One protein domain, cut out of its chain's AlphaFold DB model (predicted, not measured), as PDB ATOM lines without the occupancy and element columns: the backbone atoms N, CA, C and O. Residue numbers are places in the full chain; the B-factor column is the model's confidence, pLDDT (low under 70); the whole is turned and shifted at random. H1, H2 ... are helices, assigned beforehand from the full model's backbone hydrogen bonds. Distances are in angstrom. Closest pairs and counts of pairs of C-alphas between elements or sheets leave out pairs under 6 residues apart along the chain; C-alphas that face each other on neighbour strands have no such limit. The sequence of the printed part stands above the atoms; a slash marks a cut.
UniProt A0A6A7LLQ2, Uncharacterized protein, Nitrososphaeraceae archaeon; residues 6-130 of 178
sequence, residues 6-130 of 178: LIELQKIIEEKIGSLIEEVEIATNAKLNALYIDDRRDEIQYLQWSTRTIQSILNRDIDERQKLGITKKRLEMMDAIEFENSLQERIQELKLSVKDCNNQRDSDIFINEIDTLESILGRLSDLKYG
ATOM      1  N   LEU A   6      76.733 -44.932  -2.552       94.06
ATOM      2  CA  LEU A   6      77.629 -43.931  -3.157       94.06
ATOM      3  C   LEU A   6      78.122 -44.291  -4.568       94.06
ATOM      4  O   LEU A   6      78.298 -43.392  -5.379       94.06
ATOM      5  N   ILE A   7      78.303 -45.577  -4.892       94.25
ATOM      6  CA  ILE A   7      78.679 -45.995  -6.254       94.25
ATOM      7  C   ILE A   7      77.512 -45.750  -7.215       94.25
ATOM      8  O   ILE A   7      77.715 -45.385  -8.368       94.25
ATOM      9  N   GLU A   8      76.281 -45.973  -6.758       95.62
ATOM     10  CA  GLU A   8      75.088 -45.674  -7.548       95.62
ATOM     11  C   GLU A   8      74.904 -44.166  -7.739       95.62
ATOM     12  O   GLU A   8      74.674 -43.719  -8.860       95.62
ATOM     13  N   LEU A   9      75.110 -43.377  -6.682       97.31
ATOM     14  CA  LEU A   9      75.071 -41.919  -6.761       97.31
ATOM     15  C   LEU A   9      76.142 -41.362  -7.704       97.31
ATOM     16  O   LEU A   9      75.838 -40.505  -8.527       97.31
ATOM     17  N   GLN A  10      77.371 -41.877  -7.620       97.00
ATOM     18  CA  GLN A  10      78.465 -41.477  -8.502       97.00
ATOM     19  C   GLN A  10      78.089 -41.673  -9.973       97.00
ATOM     20  O   GLN A  10      78.301 -40.769 -10.771       97.00
ATOM     21  N   LYS A  11      77.459 -42.799 -10.326       97.12
ATOM     22  CA  LYS A  11      77.008 -43.053 -11.703       97.12
ATOM     23  C   LYS A  11      75.973 -42.039 -12.177       97.12
ATOM     24  O   LYS A  11      76.096 -41.533 -13.282       97.12
ATOM     25  N   ILE A  12      74.993 -41.710 -11.333       97.12
ATOM     26  CA  ILE A  12      73.975 -40.695 -11.648       97.12
ATOM     27  C   ILE A  12      74.635 -39.330 -11.900       97.12
ATOM     28  O   ILE A  12      74.259 -38.611 -12.824       97.12
ATOM     29  N   ILE A  13      75.632 -38.974 -11.086       97.94
ATOM     30  CA  ILE A  13      76.388 -37.727 -11.241       97.94
ATOM     31  C   ILE A  13      77.213 -37.749 -12.537       97.94
ATOM     32  O   ILE A  13      77.181 -36.780 -13.290       97.94
ATOM     33  N   GLU A  14      77.913 -38.846 -12.829       98.12
ATOM     34  CA  GLU A  14      78.723 -39.017 -14.043       98.12
ATOM     35  C   GLU A  14      77.874 -38.962 -15.323       98.12
ATOM     36  O   GLU A  14      78.267 -38.307 -16.288       98.12
ATOM     37  N   GLU A  15      76.687 -39.574 -15.321       98.00
ATOM     38  CA  GLU A  15      75.719 -39.471 -16.420       98.00
ATOM     39  C   GLU A  15      75.290 -38.013 -16.651       98.00
ATOM     40  O   GLU A  15      75.286 -37.535 -17.789       98.00
ATOM     41  N   LYS A  16      74.999 -37.272 -15.572       97.88
ATOM     42  CA  LYS A  16      74.651 -35.846 -15.655       97.88
ATOM     43  C   LYS A  16      75.815 -35.000 -16.181       97.88
ATOM     44  O   LYS A  16      75.596 -34.139 -17.027       97.88
ATOM     45  N   ILE A  17      77.044 -35.258 -15.727       98.31
ATOM     46  CA  ILE A  17      78.252 -34.591 -16.241       98.31
ATOM     47  C   ILE A  17      78.390 -34.829 -17.747       98.31
ATOM     48  O   ILE A  17      78.627 -33.877 -18.485       98.31
ATOM     49  N   GLY A  18      78.215 -36.070 -18.210       98.19
ATOM     50  CA  GLY A  18      78.274 -36.404 -19.634       98.19
ATOM     51  C   GLY A  18      77.268 -35.600 -20.461       98.19
ATOM     52  O   GLY A  18      77.650 -34.975 -21.448       98.19
ATOM     53  N   SER A  19      76.013 -35.538 -20.003       98.12
ATOM     54  CA  SER A  19      74.962 -34.742 -20.650       98.12
ATOM     55  C   SER A  19      75.297 -33.247 -20.699       98.12
ATOM     56  O   SER A  19      75.054 -32.600 -21.713       98.12
ATOM     57  N   LEU A  20      75.854 -32.684 -19.622       97.94
ATOM     58  CA  LEU A  20      76.214 -31.265 -19.567       97.94
ATOM     59  C   LEU A  20      77.412 -30.933 -20.463       97.94
ATOM     60  O   LEU A  20      77.457 -29.855 -21.046       97.94
ATOM     61  N   ILE A  21      78.380 -31.846 -20.593       98.25
ATOM     62  CA  ILE A  21      79.510 -31.673 -21.516       98.25
ATOM     63  C   ILE A  21      79.003 -31.591 -22.958       98.25
ATOM     64  O   ILE A  21      79.405 -30.684 -23.688       98.25
ATOM     65  N   GLU A  22      78.096 -32.491 -23.347       97.94
ATOM     66  CA  GLU A  22      77.461 -32.467 -24.668       97.94
ATOM     67  C   GLU A  22      76.670 -31.166 -24.881       97.94
ATOM     68  O   GLU A  22      76.813 -30.508 -25.913       97.94
ATOM     69  N   GLU A  23      75.900 -30.733 -23.878       97.50
ATOM     70  CA  GLU A  23      75.158 -29.470 -23.917       97.50
ATOM     71  C   GLU A  23      76.086 -28.260 -24.117       97.50
ATOM     72  O   GLU A  23      75.819 -27.409 -24.968       97.50
ATOM     73  N   VAL A  24      77.205 -28.198 -23.388       97.44
ATOM     74  CA  VAL A  24      78.219 -27.139 -23.516       97.44
ATOM     75  C   VAL A  24      78.845 -27.135 -24.909       97.44
ATOM     76  O   VAL A  24      79.042 -26.060 -25.484       97.44
ATOM     77  N   GLU A  25      79.156 -28.304 -25.469       97.50
ATOM     78  CA  GLU A  25      79.719 -28.424 -26.815       97.50
ATOM     79  C   GLU A  25      78.739 -27.905 -27.876       97.50
ATOM     80  O   GLU A  25      79.099 -27.054 -28.697       97.50
ATOM     81  N   ILE A  26      77.478 -28.341 -27.816       96.62
ATOM     82  CA  ILE A  26      76.419 -27.892 -28.728       96.62
ATOM     83  C   ILE A  26      76.205 -26.382 -28.598       96.62
ATOM     84  O   ILE A  26      76.187 -25.676 -29.608       96.62
ATOM     85  N   ALA A  27      76.086 -25.868 -27.373       96.38
ATOM     86  CA  ALA A  27      75.872 -24.450 -27.104       96.38
ATOM     87  C   ALA A  27      77.023 -23.580 -27.628       96.38
ATOM     88  O   ALA A  27      76.790 -22.526 -28.227       96.38
ATOM     89  N   THR A  28      78.260 -24.052 -27.457       95.69
ATOM     90  CA  THR A  28      79.462 -23.386 -27.971       95.69
ATOM     91  C   THR A  28      79.448 -23.345 -29.501       95.69
ATOM     92  O   THR A  28      79.640 -22.283 -30.094       95.69
ATOM     93  N   ASN A  29      79.155 -24.475 -30.152       96.62
ATOM     94  CA  ASN A  29      79.101 -24.578 -31.613       96.62
ATOM     95  C   ASN A  29      77.963 -23.744 -32.222       96.62
ATOM     96  O   ASN A  29      78.134 -23.120 -33.271       96.62
ATOM     97  N   ALA A  30      76.821 -23.678 -31.538       95.94
ATOM     98  CA  ALA A  30      75.681 -22.846 -31.909       95.94
ATOM     99  C   ALA A  30      75.876 -21.353 -31.580       95.94
ATOM    100  O   ALA A  30      75.002 -20.546 -31.900       95.94
ATOM    101  N   LYS A  31      77.013 -20.970 -30.975       94.88
ATOM    102  CA  LYS A  31      77.325 -19.597 -30.543       94.88
ATOM    103  C   LYS A  31      76.231 -19.011 -29.648       94.88
ATOM    104  O   LYS A  31      75.833 -17.855 -29.814       94.88
ATOM    105  N   LEU A  32      75.725 -19.827 -28.722       94.19
ATOM    106  CA  LEU A  32      74.783 -19.375 -27.705       94.19
ATOM    107  C   LEU A  32      75.444 -18.372 -26.750       94.19
ATOM    108  O   LEU A  32      76.637 -18.075 -26.827       94.19
ATOM    109  N   ASN A  33      74.631 -17.824 -25.851       94.88
ATOM    110  CA  ASN A  33      75.072 -16.858 -24.858       94.88
ATOM    111  C   ASN A  33      76.241 -17.416 -24.016       94.88
ATOM    112  O   ASN A  33      76.141 -18.509 -23.464       94.88
ATOM    113  N   ALA A  34      77.324 -16.643 -23.900       94.06
ATOM    114  CA  ALA A  34      78.515 -17.035 -23.148       94.06
ATOM    115  C   ALA A  34      78.226 -17.283 -21.658       94.06
ATOM    116  O   ALA A  34      78.721 -18.260 -21.113       94.06
ATOM    117  N   LEU A  35      77.360 -16.477 -21.031       92.25
ATOM    118  CA  LEU A  35      76.986 -16.648 -19.622       92.25
ATOM    119  C   LEU A  35      76.298 -17.992 -19.378       92.25
ATOM    120  O   LEU A  35      76.580 -18.654 -18.391       92.25
ATOM    121  N   TYR A  36      75.448 -18.427 -20.309       93.62
ATOM    122  CA  TYR A  36      74.813 -19.742 -20.225       93.62
ATOM    123  C   TYR A  36      75.841 -20.878 -20.313       93.62
ATOM    124  O   TYR A  36      75.750 -21.861 -19.583       93.62
ATOM    125  N   ILE A  37      76.833 -20.744 -21.199       95.94
ATOM    126  CA  ILE A  37      77.913 -21.727 -21.330       95.94
ATOM    127  C   ILE A  37      78.747 -21.774 -20.044       95.94
ATOM    128  O   ILE A  37      79.101 -22.864 -19.591       95.94
ATOM    129  N   ASP A  38      79.037 -20.616 -19.453       95.44
ATOM    130  CA  ASP A  38      79.786 -20.517 -18.202       95.44
ATOM    131  C   ASP A  38      79.004 -21.135 -17.033       95.44
ATOM    132  O   ASP A  38      79.558 -21.973 -16.329       95.44
ATOM    133  N   ASP A  39      77.699 -20.868 -16.910       94.50
ATOM    134  CA  ASP A  39      76.848 -21.481 -15.877       94.50
ATOM    135  C   ASP A  39      76.860 -23.020 -15.950       94.50
ATOM    136  O   ASP A  39      76.944 -23.707 -14.930       94.50
ATOM    137  N   ARG A  40      76.824 -23.593 -17.162       96.69
ATOM    138  CA  ARG A  40      76.897 -25.054 -17.350       96.69
ATOM    139  C   ARG A  40      78.272 -25.617 -17.020       96.69
ATOM    140  O   ARG A  40      78.374 -26.725 -16.495       96.69
ATOM    141  N   ARG A  41      79.338 -24.868 -17.308       97.19
ATOM    142  CA  ARG A  41      80.702 -25.250 -16.921       97.19
ATOM    143  C   ARG A  41      80.880 -25.227 -15.411       97.19
ATOM    144  O   ARG A  41      81.500 -26.151 -14.885       97.19
ATOM    145  N   ASP A  42      80.318 -24.235 -14.735       96.88
ATOM    146  CA  ASP A  42      80.319 -24.146 -13.278       96.88
ATOM    147  C   ASP A  42      79.569 -25.344 -12.668       96.88
ATOM    148  O   ASP A  42      80.123 -26.060 -11.833       96.88
ATOM    149  N   GLU A  43      78.380 -25.684 -13.184       97.62
ATOM    150  CA  GLU A  43      77.627 -26.871 -12.747       97.62
ATOM    151  C   GLU A  43      78.434 -28.176 -12.902       97.62
ATOM    152  O   GLU A  43      78.468 -29.010 -11.990       97.62
ATOM    153  N   ILE A  44      79.143 -28.348 -14.026       98.31
ATOM    154  CA  ILE A  44      80.046 -29.492 -14.231       98.31
ATOM    155  C   ILE A  44      81.131 -29.528 -13.147       98.31
ATOM    156  O   ILE A  44      81.430 -30.606 -12.624       98.31
ATOM    157  N   GLN A  45      81.728 -28.388 -12.789       97.94
ATOM    158  CA  GLN A  45      82.768 -28.336 -11.757       97.94
ATOM    159  C   GLN A  45      82.237 -28.767 -10.387       97.94
ATOM    160  O   GLN A  45      82.909 -29.537  -9.692       97.94
ATOM    161  N   TYR A  46      81.024 -28.347 -10.025       97.56
ATOM    162  CA  TYR A  46      80.383 -28.731  -8.764       97.56
ATOM    163  C   TYR A  46      80.135 -30.243  -8.704       97.56
ATOM    164  O   TYR A  46      80.505 -30.911  -7.736       97.56
ATOM    165  N   LEU A  47      79.602 -30.819  -9.787       98.12
ATOM    166  CA  LEU A  47      79.371 -32.262  -9.904       98.12
ATOM    167  C   LEU A  47      80.682 -33.067  -9.858       98.12
ATOM    168  O   LEU A  47      80.759 -34.136  -9.238       98.12
ATOM    169  N   GLN A  48      81.748 -32.550 -10.473       98.31
ATOM    170  CA  GLN A  48      83.077 -33.154 -10.385       98.31
ATOM    171  C   GLN A  48      83.635 -33.109  -8.962       98.31
ATOM    172  O   GLN A  48      84.258 -34.078  -8.529       98.31
ATOM    173  N   TRP A  49      83.426 -32.014  -8.224       98.25
ATOM    174  CA  TRP A  49      83.809 -31.942  -6.814       98.25
ATOM    175  C   TRP A  49      83.102 -33.033  -6.002       98.25
ATOM    176  O   TRP A  49      83.779 -33.804  -5.323       98.25
ATOM    177  N   SER A  50      81.787 -33.205  -6.167       97.38
ATOM    178  CA  SER A  50      81.045 -34.281  -5.496       97.38
ATOM    179  C   SER A  50      81.587 -35.673  -5.838       97.38
ATOM    180  O   SER A  50      81.751 -36.509  -4.950       97.38
ATOM    181  N   THR A  51      81.936 -35.911  -7.106       97.62
ATOM    182  CA  THR A  51      82.540 -37.177  -7.558       97.62
ATOM    183  C   THR A  51      83.890 -37.437  -6.881       97.62
ATOM    184  O   THR A  51      84.131 -38.540  -6.391       97.62
ATOM    185  N   ARG A  52      84.759 -36.420  -6.790       97.38
ATOM    186  CA  ARG A  52      86.057 -36.522  -6.098       97.38
ATOM    187  C   ARG A  52      85.879 -36.813  -4.609       97.38
ATOM    188  O   ARG A  52      86.615 -37.634  -4.064       97.38
ATOM    189  N   THR A  53      84.895 -36.193  -3.960       96.19
ATOM    190  CA  THR A  53      84.582 -36.444  -2.547       96.19
ATOM    191  C   THR A  53      84.111 -37.884  -2.332       96.19
ATOM    192  O   THR A  53      84.634 -38.562  -1.450       96.19
ATOM    193  N   ILE A  54      83.209 -38.399  -3.181       95.19
ATOM    194  CA  ILE A  54      82.785 -39.811  -3.140       95.19
ATOM    195  C   ILE A  54      83.993 -40.742  -3.287       95.19
ATOM    196  O   ILE A  54      84.171 -41.656  -2.484       95.19
ATOM    197  N   GLN A  55      84.845 -40.502  -4.284       93.56
ATOM    198  CA  GLN A  55      86.032 -41.323  -4.519       93.56
ATOM    199  C   GLN A  55      87.006 -41.275  -3.338       93.56
ATOM    200  O   GLN A  55      87.527 -42.312  -2.945       93.56
ATOM    201  N   SER A  56      87.219 -40.103  -2.737       92.81
ATOM    202  CA  SER A  56      88.053 -39.948  -1.540       92.81
ATOM    203  C   SER A  56      87.550 -40.800  -0.372       92.81
ATOM    204  O   SER A  56      88.354 -41.405   0.328       92.81
ATOM    205  N   ILE A  57      86.232 -40.908  -0.190       91.25
ATOM    206  CA  ILE A  57      85.623 -41.745   0.854       91.25
ATOM    207  C   ILE A  57      85.778 -43.233   0.517       91.25
ATOM    208  O   ILE A  57      86.234 -44.012   1.353       91.25
ATOM    209  N   LEU A  58      85.450 -43.625  -0.718       88.88
ATOM    210  CA  LEU A  58      85.479 -45.025  -1.160       88.88
ATOM    211  C   LEU A  58      86.897 -45.607  -1.255       88.88
ATOM    212  O   LEU A  58      87.073 -46.807  -1.055       88.88
ATOM    213  N   ASN A  59      87.895 -44.775  -1.560       86.81
ATOM    214  CA  ASN A  59      89.291 -45.191  -1.711       86.81
ATOM    215  C   ASN A  59      90.044 -45.290  -0.375       86.81
ATOM    216  O   ASN A  59      91.208 -45.686  -0.376       86.81
ATOM    217  N   ARG A  60      89.430 -44.930   0.763       80.88
ATOM    218  CA  ARG A  60      90.073 -45.117   2.072       80.88
ATOM    219  C   ARG A  60      90.221 -46.602   2.375       80.88
ATOM    220  O   ARG A  60      89.256 -47.360   2.265       80.88
ATOM    221  N   ASP A  61      91.437 -46.984   2.761       59.97
ATOM    222  CA  ASP A  61      91.898 -48.369   2.818       59.97
ATOM    223  C   ASP A  61      90.902 -49.320   3.493       59.97
ATOM    224  O   ASP A  61      90.529 -49.196   4.665       59.97
ATOM    225  N   ILE A  62      90.514 -50.337   2.723       57.84
ATOM    226  CA  ILE A  62      89.673 -51.454   3.156       57.84
ATOM    227  C   ILE A  62      90.368 -52.241   4.287       57.84
ATOM    228  O   ILE A  62      89.682 -52.824   5.129       57.84
ATOM    229  N   ASP A  63      91.702 -52.196   4.366       53.75
ATOM    230  CA  ASP A  63      92.523 -52.930   5.339       53.75
ATOM    231  C   ASP A  63      92.406 -52.418   6.787       53.75
ATOM    232  O   ASP A  63      92.482 -53.215   7.728       53.75
ATOM    233  N   GLU A  64      92.159 -51.122   7.018       55.06
ATOM    234  CA  GLU A  64      91.827 -50.617   8.365       55.06
ATOM    235  C   GLU A  64      90.373 -50.934   8.741       55.06
ATOM    236  O   GLU A  64      90.065 -51.269   9.888       55.06
ATOM    237  N   ARG A  65      89.475 -50.898   7.753       58.50
ATOM    238  CA  ARG A  65      88.028 -51.090   7.927       58.50
ATOM    239  C   ARG A  65      87.649 -52.563   8.142       58.50
ATOM    240  O   ARG A  65      86.731 -52.847   8.913       58.50
ATOM    241  N   GLN A  66      88.384 -53.511   7.549       51.84
ATOM    242  CA  GLN A  66      88.220 -54.954   7.790       51.84
ATOM    243  C   GLN A  66      88.703 -55.391   9.183       51.84
ATOM    244  O   GLN A  66      88.113 -56.301   9.768       51.84
ATOM    245  N   LYS A  67      89.712 -54.723   9.763       53.41
ATOM    246  CA  LYS A  67      90.225 -55.037  11.114       53.41
ATOM    247  C   LYS A  67      89.216 -54.769  12.235       53.41
ATOM    248  O   LYS A  67      89.327 -55.365  13.302       53.41
ATOM    249  N   LEU A  68      88.224 -53.910  12.001       57.31
ATOM    250  CA  LEU A  68      87.250 -53.483  13.013       57.31
ATOM    251  C   LEU A  68      86.014 -54.397  13.127       57.31
ATOM    252  O   LEU A  68      85.120 -54.108  13.920       57.31
ATOM    253  N   GLY A  69      85.918 -55.481  12.344       62.19
ATOM    254  CA  GLY A  69      84.745 -56.371  12.366       62.19
ATOM    255  C   GLY A  69      83.438 -55.683  11.936       62.19
ATOM    256  O   GLY A  69      82.345 -56.173  12.227       62.19
ATOM    257  N   ILE A  70      83.537 -54.535  11.257       71.31
ATOM    258  CA  ILE A  70      82.397 -53.731  10.816       71.31
ATOM    259  C   ILE A  70      81.666 -54.480   9.702       71.31
ATOM    260  O   ILE A  70      82.252 -54.886   8.698       71.31
ATOM    261  N   THR A  71      80.353 -54.661   9.858       80.06
ATOM    262  CA  THR A  71      79.542 -55.268   8.796       80.06
ATOM    263  C   THR A  71      79.540 -54.386   7.549       80.06
ATOM    264  O   THR A  71      79.467 -53.162   7.647       80.06
ATOM    265  N   LYS A  72      79.516 -55.001   6.360       81.75
ATOM    266  CA  LYS A  72      79.453 -54.284   5.073       81.75
ATOM    267  C   LYS A  72      78.367 -53.195   5.040       81.75
ATOM    268  O   LYS A  72      78.603 -52.109   4.533       81.75
ATOM    269  N   LYS A  73      77.197 -53.468   5.629       82.69
ATOM    270  CA  LYS A  73      76.075 -52.519   5.695       82.69
ATOM    271  C   LYS A  73      76.380 -51.302   6.575       82.69
ATOM    272  O   LYS A  73      75.989 -50.196   6.229       82.69
ATOM    273  N   ARG A  74      77.060 -51.504   7.708       85.00
ATOM    274  CA  ARG A  74      77.459 -50.406   8.601       85.00
ATOM    275  C   ARG A  74      78.546 -49.547   7.955       85.00
ATOM    276  O   ARG A  74      78.484 -48.333   8.075       85.00
ATOM    277  N   LEU A  75      79.465 -50.162   7.208       85.19
ATOM    278  CA  LEU A  75      80.456 -49.432   6.419       85.19
ATOM    279  C   LEU A  75      79.795 -48.573   5.329       85.19
ATOM    280  O   LEU A  75      80.054 -47.380   5.252       85.19
ATOM    281  N   GLU A  76      78.870 -49.157   4.564       88.12
ATOM    282  CA  GLU A  76      78.077 -48.431   3.560       88.12
ATOM    283  C   GLU A  76      77.324 -47.228   4.164       88.12
ATOM    284  O   GLU A  76      77.206 -46.187   3.520       88.12
ATOM    285  N   MET A  77      76.811 -47.358   5.395       89.06
ATOM    286  CA  MET A  77      76.161 -46.260   6.125       89.06
ATOM    287  C   MET A  77      77.155 -45.183   6.555       89.06
ATOM    288  O   MET A  77      76.875 -44.005   6.364       89.06
ATOM    289  N   MET A  78      78.311 -45.574   7.099       89.00
ATOM    290  CA  MET A  78      79.377 -44.641   7.478       89.00
ATOM    291  C   MET A  78      79.824 -43.791   6.292       89.00
ATOM    292  O   MET A  78      79.885 -42.573   6.410       89.00
ATOM    293  N   ASP A  79      80.067 -44.424   5.144       90.69
ATOM    294  CA  ASP A  79      80.494 -43.719   3.937       90.69
ATOM    295  C   ASP A  79      79.414 -42.740   3.451       90.69
ATOM    296  O   ASP A  79      79.717 -41.598   3.100       90.69
ATOM    297  N   ALA A  80      78.140 -43.151   3.472       92.88
ATOM    298  CA  ALA A  80      77.026 -42.281   3.101       92.88
ATOM    299  C   ALA A  80      76.872 -41.075   4.043       92.88
ATOM    300  O   ALA A  80      76.661 -39.967   3.560       92.88
ATOM    301  N   ILE A  81      77.005 -41.282   5.357       91.81
ATOM    302  CA  ILE A  81      76.959 -40.217   6.373       91.81
ATOM    303  C   ILE A  81      78.130 -39.253   6.193       91.81
ATOM    304  O   ILE A  81      77.949 -38.042   6.245       91.81
ATOM    305  N   GLU A  82      79.339 -39.765   5.962       93.25
ATOM    306  CA  GLU A  82      80.511 -38.919   5.753       93.25
ATOM    307  C   GLU A  82      80.353 -38.025   4.516       93.25
ATOM    308  O   GLU A  82      80.664 -36.830   4.557       93.25
ATOM    309  N   PHE A  83      79.835 -38.585   3.425       95.62
ATOM    310  CA  PHE A  83      79.554 -37.814   2.223       95.62
ATOM    311  C   PHE A  83      78.456 -36.768   2.463       95.62
ATOM    312  O   PHE A  83      78.626 -35.610   2.090       95.62
ATOM    313  N   GLU A  84      77.363 -37.154   3.129       96.00
ATOM    314  CA  GLU A  84      76.265 -36.257   3.511       96.00
ATOM    315  C   GLU A  84      76.766 -35.070   4.345       96.00
ATOM    316  O   GLU A  84      76.477 -33.922   4.009       96.00
ATOM    317  N   ASN A  85      77.598 -35.331   5.355       94.62
ATOM    318  CA  ASN A  85      78.220 -34.293   6.174       94.62
ATOM    319  C   ASN A  85      79.114 -33.368   5.338       94.62
ATOM    320  O   ASN A  85      79.044 -32.155   5.493       94.62
ATOM    321  N   SER A  86      79.904 -33.918   4.411       96.12
ATOM    322  CA  SER A  86      80.778 -33.119   3.537       96.12
ATOM    323  C   SER A  86      79.976 -32.176   2.629       96.12
ATOM    324  O   SER A  86      80.368 -31.027   2.421       96.12
ATOM    325  N   LEU A  87      78.837 -32.638   2.099       97.19
ATOM    326  CA  LEU A  87      77.922 -31.798   1.320       97.19
ATOM    327  C   LEU A  87      77.298 -30.700   2.188       97.19
ATOM    328  O   LEU A  87      77.254 -29.543   1.776       97.19
ATOM    329  N   GLN A  88      76.832 -31.050   3.388       97.38
ATOM    330  CA  GLN A  88      76.220 -30.096   4.312       97.38
ATOM    331  C   GLN A  88      77.213 -29.026   4.777       97.38
ATOM    332  O   GLN A  88      76.863 -27.849   4.760       97.38
ATOM    333  N   GLU A  89      78.442 -29.407   5.141       97.12
ATOM    334  CA  GLU A  89      79.518 -28.476   5.505       97.12
ATOM    335  C   GLU A  89      79.760 -27.474   4.366       97.12
ATOM    336  O   GLU A  89      79.665 -26.263   4.580       97.12
ATOM    337  N   ARG A  90      79.935 -27.964   3.131       97.56
ATOM    338  CA  ARG A  90      80.130 -27.110   1.951       97.56
ATOM    339  C   ARG A  90      78.944 -26.176   1.693       97.56
ATOM    340  O   ARG A  90      79.142 -24.994   1.425       97.56
ATOM    341  N   ILE A  91      77.710 -26.668   1.809       98.12
ATOM    342  CA  ILE A  91      76.500 -25.843   1.659       98.12
ATOM    343  C   ILE A  91      76.461 -24.728   2.709       98.12
ATOM    344  O   ILE A  91      76.082 -23.602   2.388       98.12
ATOM    345  N   GLN A  92      76.846 -25.003   3.958       97.81
ATOM    346  CA  GLN A  92      76.886 -23.975   5.001       97.81
ATOM    347  C   GLN A  92      77.964 -22.922   4.720       97.81
ATOM    348  O   GLN A  92      77.687 -21.728   4.846       97.81
ATOM    349  N   GLU A  93      79.155 -23.332   4.280       97.62
ATOM    350  CA  GLU A  93      80.214 -22.405   3.852       97.62
ATOM    351  C   GLU A  93      79.749 -21.486   2.715       97.62
ATOM    352  O   GLU A  93      79.967 -20.272   2.750       97.62
ATOM    353  N   LEU A  94      79.057 -22.045   1.719       97.31
ATOM    354  CA  LEU A  94      78.504 -21.282   0.602       97.31
ATOM    355  C   LEU A  94      77.400 -20.327   1.059       97.31
ATOM    356  O   LEU A  94      77.385 -19.175   0.638       97.31
ATOM    357  N   LYS A  95      76.514 -20.752   1.969       97.38
ATOM    358  CA  LYS A  95      75.463 -19.889   2.538       97.38
ATOM    359  C   LYS A  95      76.049 -18.694   3.294       97.38
ATOM    360  O   LYS A  95      75.511 -17.591   3.194       97.38
ATOM    361  N   LEU A  96      77.157 -18.885   4.015       97.25
ATOM    362  CA  LEU A  96      77.907 -17.778   4.618       97.25
ATOM    363  C   LEU A  96      78.524 -16.877   3.543       97.25
ATOM    364  O   LEU A  96      78.378 -15.660   3.616       97.25
ATOM    365  N   SER A  97      79.124 -17.471   2.510       96.12
ATOM    366  CA  SER A  97      79.728 -16.728   1.398       96.12
ATOM    367  C   SER A  97      78.707 -15.858   0.657       96.12
ATOM    368  O   SER A  97      78.999 -14.705   0.369       96.12
ATOM    369  N   VAL A  98      77.489 -16.359   0.412       95.81
ATOM    370  CA  VAL A  98      76.376 -15.589  -0.176       95.81
ATOM    371  C   VAL A  98      76.020 -14.383   0.687       95.81
ATOM    372  O   VAL A  98      75.839 -13.285   0.167       95.81
ATOM    373  N   LYS A  99      75.935 -14.567   2.009       94.75
ATOM    374  CA  LYS A  99      75.567 -13.496   2.943       94.75
ATOM    375  C   LYS A  99      76.570 -12.339   2.937       94.75
ATOM    376  O   LYS A  99      76.159 -11.190   3.088       94.75
ATOM    377  N   ASP A 100      77.851 -12.649   2.762       94.69
ATOM    378  CA  ASP A 100      78.939 -11.669   2.779       94.69
ATOM    379  C   ASP A 100      79.295 -11.144   1.368       94.69
ATOM    380  O   ASP A 100      80.164 -10.279   1.221       94.69
ATOM    381  N   CYS A 101      78.630 -11.640   0.314       94.19
ATOM    382  CA  CYS A 101      78.935 -11.301  -1.071       94.19
ATOM    383  C   CYS A 101      78.239 -10.008  -1.525       94.19
ATOM    384  O   CYS A 101      77.019  -9.881  -1.481       94.19
ATOM    385  N   ASN A 102      79.025  -9.058  -2.040       93.50
ATOM    386  CA  ASN A 102      78.516  -7.802  -2.611       93.50
ATOM    387  C   ASN A 102      78.389  -7.844  -4.144       93.50
ATOM    388  O   ASN A 102      77.858  -6.910  -4.745       93.50
ATOM    389  N   ASN A 103      78.910  -8.891  -4.788       95.88
ATOM    390  CA  ASN A 103      78.860  -9.061  -6.234       95.88
ATOM    391  C   ASN A 103      77.705  -9.994  -6.603       95.88
ATOM    392  O   ASN A 103      77.681 -11.157  -6.208       95.88
ATOM    393  N   GLN A 104      76.771  -9.489  -7.408       91.75
ATOM    394  CA  GLN A 104      75.617 -10.263  -7.851       91.75
ATOM    395  C   GLN A 104      76.023 -11.532  -8.615       91.75
ATOM    396  O   GLN A 104      75.470 -12.592  -8.347       91.75
ATOM    397  N   ARG A 105      77.024 -11.460  -9.506       92.00
ATOM    398  CA  ARG A 105      77.450 -12.629 -10.288       92.00
ATOM    399  C   ARG A 105      78.031 -13.723  -9.394       92.00
ATOM    400  O   ARG A 105      77.695 -14.885  -9.572       92.00
ATOM    401  N   ASP A 106      78.866 -13.349  -8.431       92.56
ATOM    402  CA  ASP A 106      79.476 -14.312  -7.509       92.56
ATOM    403  C   ASP A 106      78.414 -14.918  -6.577       92.56
ATOM    404  O   ASP A 106      78.441 -16.113  -6.291       92.56
ATOM    405  N   SER A 107      77.424 -14.120  -6.157       94.69
ATOM    406  CA  SER A 107      76.267 -14.623  -5.411       94.69
ATOM    407  C   SER A 107      75.465 -15.649  -6.219       94.69
ATOM    408  O   SER A 107      75.113 -16.694  -5.676       94.69
ATOM    409  N   ASP A 108      75.191 -15.380  -7.498       94.38
ATOM    410  CA  ASP A 108      74.467 -16.310  -8.375       94.38
ATOM    411  C   ASP A 108      75.242 -17.630  -8.546       94.38
ATOM    412  O   ASP A 108      74.657 -18.710  -8.472       94.38
ATOM    413  N   ILE A 109      76.570 -17.556  -8.692       94.88
ATOM    414  CA  ILE A 109      77.464 -18.724  -8.754       94.88
ATOM    415  C   ILE A 109      77.342 -19.573  -7.478       94.88
ATOM    416  O   ILE A 109      77.144 -20.787  -7.574       94.88
ATOM    417  N   PHE A 110      77.398 -18.956  -6.292       96.75
ATOM    418  CA  PHE A 110      77.261 -19.678  -5.021       96.75
ATOM    419  C   PHE A 110      75.875 -20.299  -4.834       96.75
ATOM    420  O   PHE A 110      75.777 -21.421  -4.341       96.75
ATOM    421  N   ILE A 111      74.809 -19.597  -5.228       97.06
ATOM    422  CA  ILE A 111      73.438 -20.120  -5.160       97.06
ATOM    423  C   ILE A 111      73.297 -21.342  -6.076       97.06
ATOM    424  O   ILE A 111      72.796 -22.374  -5.636       97.06
ATOM    425  N   ASN A 112      73.828 -21.277  -7.299       96.25
ATOM    426  CA  ASN A 112      73.817 -22.407  -8.229       96.25
ATOM    427  C   ASN A 112      74.604 -23.618  -7.693       96.25
ATOM    428  O   ASN A 112      74.188 -24.766  -7.889       96.25
ATOM    429  N   GLU A 113      75.731 -23.388  -7.005       98.12
ATOM    430  CA  GLU A 113      76.467 -24.462  -6.325       98.12
ATOM    431  C   GLU A 113      75.608 -25.080  -5.213       98.12
ATOM    432  O   GLU A 113      75.448 -26.300  -5.183       98.12
ATOM    433  N   ILE A 114      74.986 -24.262  -4.353       98.19
ATOM    434  CA  ILE A 114      74.088 -24.733  -3.284       98.19
ATOM    435  C   ILE A 114      72.963 -25.598  -3.858       98.19
ATOM    436  O   ILE A 114      72.791 -26.729  -3.403       98.19
ATOM    437  N   ASP A 115      72.250 -25.119  -4.876       98.25
ATOM    438  CA  ASP A 115      71.136 -25.845  -5.497       98.25
ATOM    439  C   ASP A 115      71.598 -27.189  -6.081       98.25
ATOM    440  O   ASP A 115      70.921 -28.217  -5.952       98.25
ATOM    441  N   THR A 116      72.790 -27.212  -6.682       98.12
ATOM    442  CA  THR A 116      73.392 -28.441  -7.211       98.12
ATOM    443  C   THR A 116      73.692 -29.436  -6.090       98.12
ATOM    444  O   THR A 116      73.338 -30.613  -6.200       98.12
ATOM    445  N   LEU A 117      74.308 -28.987  -4.994       98.12
ATOM    446  CA  LEU A 117      74.653 -29.849  -3.863       98.12
ATOM    447  C   LEU A 117      73.408 -30.330  -3.096       98.12
ATOM    448  O   LEU A 117      73.341 -31.503  -2.717       98.12
ATOM    449  N   GLU A 118      72.393 -29.481  -2.923       98.25
ATOM    450  CA  GLU A 118      71.101 -29.853  -2.330       98.25
ATOM    451  C   GLU A 118      70.361 -30.883  -3.204       98.25
ATOM    452  O   GLU A 118      69.790 -31.849  -2.685       98.25
ATOM    453  N   SER A 119      70.454 -30.767  -4.534       98.06
ATOM    454  CA  SER A 119      69.939 -31.785  -5.459       98.06
ATOM    455  C   SER A 119      70.621 -33.145  -5.257       98.06
ATOM    456  O   SER A 119      69.948 -34.181  -5.205       98.06
ATOM    457  N   ILE A 120      71.947 -33.163  -5.081       98.06
ATOM    458  CA  ILE A 120      72.711 -34.393  -4.812       98.06
ATOM    459  C   ILE A 120      72.321 -34.998  -3.458       98.06
ATOM    460  O   ILE A 120      72.137 -36.214  -3.376       98.06
ATOM    461  N   LEU A 121      72.135 -34.179  -2.415       97.12
ATOM    462  CA  LEU A 121      71.618 -34.634  -1.117       97.12
ATOM    463  C   LEU A 121      70.243 -35.297  -1.255       97.12
ATOM    464  O   LEU A 121      70.020 -36.379  -0.706       97.12
ATOM    465  N   GLY A 122      69.341 -34.700  -2.038       96.88
ATOM    466  CA  GLY A 122      68.041 -35.293  -2.350       96.88
ATOM    467  C   GLY A 122      68.177 -36.676  -2.995       96.88
ATOM    468  O   GLY A 122      67.572 -37.644  -2.532       96.88
ATOM    469  N   ARG A 123      69.052 -36.807  -4.002       96.75
ATOM    470  CA  ARG A 123      69.333 -38.098  -4.659       96.75
ATOM    471  C   ARG A 123      69.942 -39.128  -3.713       96.75
ATOM    472  O   ARG A 123      69.582 -40.301  -3.783       96.75
ATOM    473  N   LEU A 124      70.832 -38.716  -2.812       96.19
ATOM    474  CA  LEU A 124      71.379 -39.601  -1.786       96.19
ATOM    475  C   LEU A 124      70.273 -40.108  -0.851       96.19
ATOM    476  O   LEU A 124      70.231 -41.302  -0.554       96.19
ATOM    477  N   SER A 125      69.358 -39.236  -0.424       93.62
ATOM    478  CA  SER A 125      68.214 -39.613   0.414       93.62
ATOM    479  C   SER A 125      67.292 -40.617  -0.289       93.62
ATOM    480  O   SER A 125      66.940 -41.651   0.290       93.62
ATOM    481  N   ASP A 126      66.997 -40.397  -1.574       93.69
ATOM    482  CA  ASP A 126      66.229 -41.332  -2.406       93.69
ATOM    483  C   ASP A 126      66.899 -42.710  -2.500       93.69
ATOM    484  O   ASP A 126      66.225 -43.740  -2.424       93.69
ATOM    485  N   LEU A 127      68.226 -42.752  -2.633       93.25
ATOM    486  CA  LEU A 127      68.988 -44.004  -2.613       93.25
ATOM    487  C   LEU A 127      69.023 -44.637  -1.217       93.25
ATOM    488  O   LEU A 127      69.126 -45.861  -1.091       93.25
ATOM    489  N   LYS A 128      68.955 -43.829  -0.151       90.69
ATOM    490  CA  LYS A 128      68.983 -44.324   1.227       90.69
ATOM    491  C   LYS A 128      67.666 -44.971   1.645       90.69
ATOM    492  O   LYS A 128      67.731 -46.017   2.295       90.69
ATOM    493  N   TYR A 129      66.545 -44.357   1.267       90.19
ATOM    494  CA  TYR A 129      65.220 -44.615   1.840       90.19
ATOM    495  C   TYR A 129      64.090 -44.734   0.811       90.19
ATOM    496  O   TYR A 129      62.980 -45.138   1.152       90.19
ATOM    497  N   GLY A 130      64.324 -44.359  -0.447       89.31
ATOM    498  CA  GLY A 130      63.256 -44.188  -1.432       89.31
ATOM    499  C   GLY A 130      62.525 -45.483  -1.786       89.31
ATOM    500  O   GLY A 130      61.337 -45.444  -2.102       89.31
TER     501      GLY A 130
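AT A GLANCE: This is residues 6 to 130 of the 178 residues of an uncharacterized protein of Nitrososphaeraceae archaeon (UniProt A0A6A7LLQ2). What does the model look like? Two long helical hairpins, H1 with H2 and H4 with H5, pack on each other aslant as a loose four-helix bundle, each helix running against the one before it. The short H3 lies beyond one end, on the way from the first hairpin to the second, and residues 67 to 74, of which 72 to 74 belong to H4, stick out there. What is it made of? The printed part has 125 residues with five named helices, H1 to H5 in chain order, and no named strand: the class is all helix. How compact is it? It is loose, with a radius of gyration of the C-alphas of 17.1 A, and elongated, spanning 56 by 35 by 28 A.

HOW THE PARTS SIT: How does the first hairpin stand? H1, residues 6 to 29, touches H2, residues 34 to 58, at a shallow tilt of 21 degrees, opposite ways; their closest C-alphas, of Ile 17 and Ile 44, are 5.8 A apart. What follows it? H3, residues 62 to 67, is apart from H2 and close but not clearly touching H4, residues 72 to 100, with the closest C-alphas, of Arg 65 and Leu 75, 7.9 A apart. H4 forms a hairpin with H5, residues 104 to 130, touching it at a shallow tilt of 21 degrees, opposite ways, closest at the C-alphas of Val 98 and Ser 107, 5.3 A. How do the hairpins meet? Residues 39 to 50 of H2 touch residues 109 to 117 of H5 at a steep tilt of 43 degrees, the same way, closest at the C-alphas of Tyr 46 and Glu 113, 6.3 A. Residues 6 to 9 of H1 touch residues 123 to 127 of H5, closest at the C-alphas of Leu 9 and Leu 124, 6.6 A. What do the backbones show? Every O i to N i+4 pair is within hydrogen-bond range in H1, H2, H4 and H5, and 1 of 2 in H3.

IN THESE COORDINATES: Where do the first two helices run? H1 begins at C-alpha 6 (77.629, -43.931, -3.157) and is 34.4 A long; H2 is 36.3 A long. And the last three? H3 is 8.7 A long, and H4 42.7 A. H5, 36.7 A long, ends at C-alpha 130 (63.256, -44.188, -1.432).

THE WHOLE: How far does it reach? The C-alphas farthest apart, of Lys 31 and Gly 69, are 57.0 A apart. Are there cuts or long links? The printed part has no cut, and its four links are tight. Where is confidence low? Residues 61 to 69 have pLDDT under 70.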